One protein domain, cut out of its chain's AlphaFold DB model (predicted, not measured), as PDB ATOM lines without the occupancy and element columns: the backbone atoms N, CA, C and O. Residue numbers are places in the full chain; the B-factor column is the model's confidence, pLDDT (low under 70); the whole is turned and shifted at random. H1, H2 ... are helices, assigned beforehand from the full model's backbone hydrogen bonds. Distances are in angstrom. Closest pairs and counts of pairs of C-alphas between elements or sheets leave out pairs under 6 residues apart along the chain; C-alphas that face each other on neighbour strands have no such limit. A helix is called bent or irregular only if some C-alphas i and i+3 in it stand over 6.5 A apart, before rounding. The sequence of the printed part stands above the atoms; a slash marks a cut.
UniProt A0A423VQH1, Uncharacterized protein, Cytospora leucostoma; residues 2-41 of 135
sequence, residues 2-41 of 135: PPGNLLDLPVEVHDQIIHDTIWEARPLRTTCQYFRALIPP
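This is residues 2 to 41 of the 135 residues of an uncharacterized protein of Cytospora leucostoma (UniProt A0A423VQH1). From the first printed residue, a tail of residues 2 to 10 leads into three short helices whose centres make a triangle. H2 and H3 form a small folded-back pair, joined by a single residue, and the longer H1 stands off from both at a large angle, with few contacts to either. The printed part has 40 residues with three named helices, in the order H1, H2, H3 along the chain, and no named strand; the class is all helix. The whole is compact, with a radius of gyration of the C-alphas of 9.9 A. Its outline is elongated, spanning 31 by 19 by 15 A, and the tail makes one end of the longest span.

From Pro 2 the backbone passes through residues 2 to 10, which hold no named element, before it enters H1, residues 11 to 21. A tight link of three residues, 22 to 24, joins H1 to H2, residues 25 to 31. H1 and H2 are close but not clearly touching, with 1 pair of C-alphas within 8 A: the closest C-alphas of the two are those of Ile 18 and Ala 25, 6.3 A apart. Their lines stand at a steep tilt of 56 degrees, and they run opposite ways. A second tight link, the one residue Cys 32, joins H2 to H3, residues 33 to 38. H2 and H3 touch only at the corner by their link, with 7 pairs of C-alphas within 8 A. The closest C-alphas of the two are those of Arg 29 and Arg 36, 4.3 A apart. H2 and H3 run opposite ways at a shallow tilt of 26 degrees, and their centres are 8.5 A apart. H3 is also near H1, and the two are close but not clearly touching, with the C-alphas of Asp 15 and Leu 38, the closest of the two helices, 7.8 A apart. The lines of H1 and H3 are about perpendicular, at 79 degrees, and their centres are 12.2 A apart. In H1, H2 and H3, every pair of O of residue i and N of residue i+4 is within hydrogen-bond range.

The printed part begins with C-alpha 2 of Pro 2 at (107.750, 134.276, 187.148). H1 runs from Val 11 to Thr 21, 11 residues, and is the longest helix by residues; it measures 14.9 A from first to last C-alpha. It begins at C-alpha 11, at (118.998, 127.051, 171.377). H2 runs from Ala 25 to Thr 31, 7 residues, and measures 10.0 A. H3 runs from Gln 33 to Leu 38, 6 residues, and measures 8.7 A. It ends at C-alpha 38, at (123.799, 133.361, 167.178), and residues 39 to 41 follow it. No helix is bent.

The two C-alphas farthest apart in the domain are those of the first and last printed residues, Pro 2 and Pro 41, at 32.7 A. The printed part has no cut, and neither of the two links between helices is long. It begins at residue 2 and ends at residue 41 of a chain of 135 residues. The mean pLDDT of the printed part is 79.4. Confidence is low, under 70, for 8 residues: residues 2 to 3, residues 22 to 26, of which 25 to 26 belong to H2, and residue 41. The mean pLDDT is 83 for H1, 76 for H2 and 86 for H3.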
ATOM      1  N   PRO A   2     107.349 133.239 188.089       60.06
ATOM      2  CA  PRO A   2     107.750 134.276 187.148       60.06
ATOM      3  C   PRO A   2     107.977 133.626 185.770       60.06
ATOM      4  O   PRO A   2     108.264 132.426 185.716       60.06
ATOM      5  N   PRO A   3     107.820 134.362 184.660       62.28
ATOM      6  CA  PRO A   3     108.194 133.835 183.354       62.28
ATOM      7  C   PRO A   3     109.696 133.508 183.365       62.28
ATOM      8  O   PRO A   3     110.489 134.299 183.877       62.28
ATOM      9  N   GLY A   4     110.069 132.332 182.850       71.44
ATOM     10  CA  GLY A   4     111.475 131.952 182.670       71.44
ATOM     11  C   GLY A   4     112.213 132.991 181.825       71.44
ATOM     12  O   GLY A   4     111.597 133.673 180.998       71.44
ATOM     13  N   ASN A   5     113.517 133.156 182.057       85.06
ATOM     14  CA  ASN A   5     114.315 134.086 181.268       85.06
ATOM     15  C   ASN A   5     114.309 133.613 179.809       85.06
ATOM     16  O   ASN A   5     114.334 132.414 179.545       85.06
ATOM     17  N   LEU A   6     114.311 134.549 178.857       83.69
ATOM     18  CA  LEU A   6     114.453 134.218 177.439       83.69
ATOM     19  C   LEU A   6     115.675 133.315 177.229       83.69
ATOM     20  O   LEU A   6     115.572 132.322 176.531       83.69
ATOM     21  N   LEU A   7     116.782 133.608 177.919       85.25
ATOM     22  CA  LEU A   7     118.035 132.855 177.823       85.25
ATOM     23  C   LEU A   7     117.966 131.417 178.361       85.25
ATOM     24  O   LEU A   7     118.861 130.636 178.051       85.25
ATOM     25  N   ASP A   8     116.934 131.071 179.133       88.81
ATOM     26  CA  ASP A   8     116.738 129.711 179.650       88.81
ATOM     27  C   ASP A   8     116.086 128.793 178.600       88.81
ATOM     28  O   ASP A   8     115.952 127.586 178.818       88.81
ATOM     29  N   LEU A   9     115.659 129.346 177.458       87.69
ATOM     30  CA  LEU A   9     115.114 128.564 176.356       87.69
ATOM     31  C   LEU A   9     116.219 127.756 175.650       87.69
ATOM     32  O   LEU A   9     117.347 128.237 175.499       87.69
ATOM     33  N   PRO A  10     115.895 126.552 175.142       90.19
ATOM     34  CA  PRO A  10     116.798 125.799 174.279       90.19
ATOM     35  C   PRO A  10     117.222 126.602 173.040       90.19
ATOM     36  O   PRO A  10     116.469 127.435 172.527       90.19
ATOM     37  N   VAL A  11     118.426 126.331 172.530       89.12
ATOM     38  CA  VAL A  11     118.998 127.051 171.377       89.12
ATOM     39  C   VAL A  11     118.142 126.909 170.117       89.12
ATOM     40  O   VAL A  11     118.058 127.842 169.328       89.12
ATOM     41  N   GLU A  12     117.443 125.788 169.963       89.50
ATOM     42  CA  GLU A  12     116.518 125.517 168.864       89.50
ATOM     43  C   GLU A  12     115.333 126.488 168.889       89.50
ATOM     44  O   GLU A  12     114.900 126.984 167.851       89.50
ATOM     45  N   VAL A  13     114.840 126.820 170.088       88.94
ATOM     46  CA  VAL A  13     113.758 127.798 170.261       88.94
ATOM     47  C   VAL A  13     114.266 129.202 169.959       88.94
ATOM     48  O   VAL A  13     113.569 129.979 169.309       88.94
ATOM     49  N   HIS A  14     115.492 129.532 170.369       87.94
ATOM     50  CA  HIS A  14     116.116 130.795 169.982       87.94
ATOM     51  C   HIS A  14     116.275 130.921 168.469       87.94
ATOM     52  O   HIS A  14     115.966 131.980 167.925       87.94
ATOM     53  N   ASP A  15     116.710 129.860 167.791       83.56
ATOM     54  CA  ASP A  15     116.885 129.855 166.338       83.56
ATOM     55  C   ASP A  15     115.542 130.037 165.618       83.56
ATOM     56  O   ASP A  15     115.420 130.873 164.722       83.56
ATOM     57  N   GLN A  16     114.488 129.371 166.102       83.75
ATOM     58  CA  GLN A  16     113.118 129.554 165.618       83.75
ATOM     59  C   GLN A  16     112.622 130.998 165.811       83.75
ATOM     60  O   GLN A  16     112.095 131.609 164.880       83.75
ATOM     61  N   ILE A  17     112.826 131.581 166.998       84.25
ATOM     62  CA  ILE A  17     112.458 132.976 167.280       84.25
ATOM     63  C   ILE A  17     113.224 133.913 166.352       84.25
ATOM     64  O   ILE A  17     112.627 134.818 165.773       84.25
ATOM     65  N   ILE A  18     114.533 133.717 166.193       81.00
ATOM     66  CA  ILE A  18     115.373 134.538 165.318       81.00
ATOM     67  C   ILE A  18     114.891 134.433 163.880       81.00
ATOM     68  O   ILE A  18     114.760 135.465 163.233       81.00
ATOM     69  N   HIS A  19     114.594 133.232 163.394       75.56
ATOM     70  CA  HIS A  19     114.053 133.009 162.060       75.56
ATOM     71  C   HIS A  19     112.741 133.783 161.849       75.56
ATOM     72  O   HIS A  19     112.595 134.532 160.881       75.56
ATOM     73  N   ASP A  20     111.812 133.699 162.799       75.50
ATOM     74  CA  ASP A  20     110.492 134.322 162.672       75.50
ATOM     75  C   ASP A  20     110.514 135.846 162.906       75.50
ATOM     76  O   ASP A  20     109.683 136.590 162.362       75.50
ATOM     77  N   THR A  21     111.496 136.332 163.671       73.25
ATOM     78  CA  THR A  21     111.684 137.746 164.047       73.25
ATOM     79  C   THR A  21     112.883 138.405 163.371       73.25
ATOM     80  O   THR A  21     113.242 139.531 163.706       73.25
ATOM     81  N   ILE A  22     113.476 137.776 162.360       67.81
ATOM     82  CA  ILE A  22     114.674 138.250 161.644       67.81
ATOM     83  C   ILE A  22     114.554 139.689 161.105       67.81
ATOM     84  O   ILE A  22     115.534 140.432 161.015       67.81
ATOM     85  N   TRP A  23     113.319 140.123 160.845       63.31
ATOM     86  CA  TRP A  23     112.868 141.487 160.535       63.31
ATOM     87  C   TRP A  23     113.320 142.542 161.565       63.31
ATOM     88  O   TRP A  23     113.525 143.718 161.237       63.31
ATOM     89  N   GLU A  24     113.490 142.103 162.808       66.44
ATOM     90  CA  GLU A  24     113.761 142.864 164.028       66.44
ATOM     91  C   GLU A  24     114.970 142.315 164.803       66.44
ATOM     92  O   GLU A  24     115.317 142.833 165.861       66.44
ATOM     93  N   ALA A  25     115.678 141.322 164.260       65.81
ATOM     94  CA  ALA A  25     116.783 140.651 164.944       65.81
ATOM     95  C   ALA A  25     118.032 141.532 165.139       65.81
ATOM     96  O   ALA A  25     118.931 141.186 165.903       65.81
ATOM     97  N   ARG A  26     118.109 142.708 164.496       69.44
ATOM     98  CA  ARG A  26     119.216 143.660 164.709       69.44
ATOM     99  C   ARG A  26     119.314 144.143 166.161       69.44
ATOM    100  O   ARG A  26     120.397 144.002 166.724       69.44
ATOM    101  N   PRO A  27     118.238 144.679 166.768       73.69
ATOM    102  CA  PRO A  27     118.186 144.945 168.201       73.69
ATOM    103  C   PRO A  27     118.664 143.770 169.062       73.69
ATOM    104  O   PRO A  27     119.558 143.963 169.880       73.69
ATOM    105  N   LEU A  28     118.165 142.551 168.823       77.19
ATOM    106  CA  LEU A  28     118.566 141.353 169.580       77.19
ATOM    107  C   LEU A  28     120.070 141.076 169.466       77.19
ATOM    108  O   LEU A  28     120.742 140.792 170.451       77.19
ATOM    109  N   ARG A  29     120.644 141.259 168.278       81.56
ATOM    110  CA  ARG A  29     122.087 141.122 168.060       81.56
ATOM    111  C   ARG A  29     122.918 142.145 168.846       81.56
ATOM    112  O   ARG A  29     124.097 141.913 169.109       81.56
ATOM    113  N   THR A  30     122.336 143.298 169.174       78.06
ATOM    114  CA  THR A  30     123.002 144.367 169.932       78.06
ATOM    115  C   THR A  30     122.785 144.288 171.440       78.06
ATOM    116  O   THR A  30     123.505 144.969 172.163       78.06
ATOM    117  N   THR A  31     121.841 143.476 171.927       83.81
ATOM    118  CA  THR A  31     121.498 143.433 173.358       83.81
ATOM    119  C   THR A  31     122.450 142.565 174.173       83.81
ATOM    120  O   THR A  31     122.790 142.942 175.291       83.81
ATOM    121  N   CYS A  32     122.904 141.421 173.650       85.75
ATOM    122  CA  CYS A  32     123.803 140.532 174.388       85.75
ATOM    123  C   CYS A  32     124.792 139.776 173.489       85.75
ATOM    124  O   CYS A  32     124.594 139.625 172.282       85.75
ATOM    125  N   GLN A  33     125.873 139.273 174.096       87.69
ATOM    126  CA  GLN A  33     126.916 138.522 173.388       87.69
ATOM    127  C   GLN A  33     126.398 137.193 172.811       87.69
ATOM    128  O   GLN A  33     126.820 136.809 171.724       87.69
ATOM    129  N   TYR A  34     125.446 136.541 173.490       89.31
ATOM    130  CA  TYR A  34     124.818 135.297 173.032       89.31
ATOM    131  C   TYR A  34     124.103 135.482 171.686       89.31
ATOM    132  O   TYR A  34     124.479 134.869 170.688       89.31
ATOM    133  N   PHE A  35     123.150 136.416 171.609       84.38
ATOM    134  CA  PHE A  35     122.453 136.726 170.359       84.38
ATOM    135  C   PHE A  35     123.375 137.355 169.313       84.38
ATOM    136  O   PHE A  35     123.149 137.193 168.117       84.38
ATOM    137  N   ARG A  36     124.451 138.035 169.727       85.00
ATOM    138  CA  ARG A  36     125.477 138.519 168.796       85.00
ATOM    139  C   ARG A  36     126.201 137.384 168.068       85.00
ATOM    140  O   ARG A  36     126.536 137.566 166.896       85.00
ATOM    141  N   ALA A  37     126.463 136.274 168.759       84.81
ATOM    142  CA  ALA A  37     127.091 135.083 168.194       84.81
ATOM    143  C   ALA A  37     126.098 134.247 167.372       84.81
ATOM    144  O   ALA A  37     126.464 133.746 166.314       84.81
ATOM    145  N   LEU A  38     124.845 134.151 167.829       82.31
ATOM    146  CA  LEU A  38     123.799 133.361 167.178       82.31
ATOM    147  C   LEU A  38     123.249 134.032 165.906       82.31
ATOM    148  O   LEU A  38     122.982 133.365 164.914       82.31
ATOM    149  N   ILE A  39     123.114 135.362 165.901       80.06
ATOM    150  CA  ILE A  39     122.569 136.117 164.766       80.06
ATOM    151  C   ILE A  39     123.731 136.595 163.882       80.06
ATOM    152  O   ILE A  39     124.497 137.481 164.297       80.06
ATOM    153  N   PRO A  40     123.877 136.084 162.644       72.25
ATOM    154  CA  PRO A  40     124.943 136.520 161.754       72.25
ATOM    155  C   PRO A  40     124.795 138.010 161.391       72.25
ATOM    156  O   PRO A  40     123.700 138.581 161.444       72.25
ATOM    157  N   PRO A  41     125.890 138.692 161.003       69.12
ATOM    158  CA  PRO A  41     125.792 140.024 160.431       69.12
ATOM    159  C   PRO A  41     124.945 139.987 159.164       69.12
ATOM    160  O   PRO A  41     125.390 139.533 158.117       69.12
TER     161      PRO A  41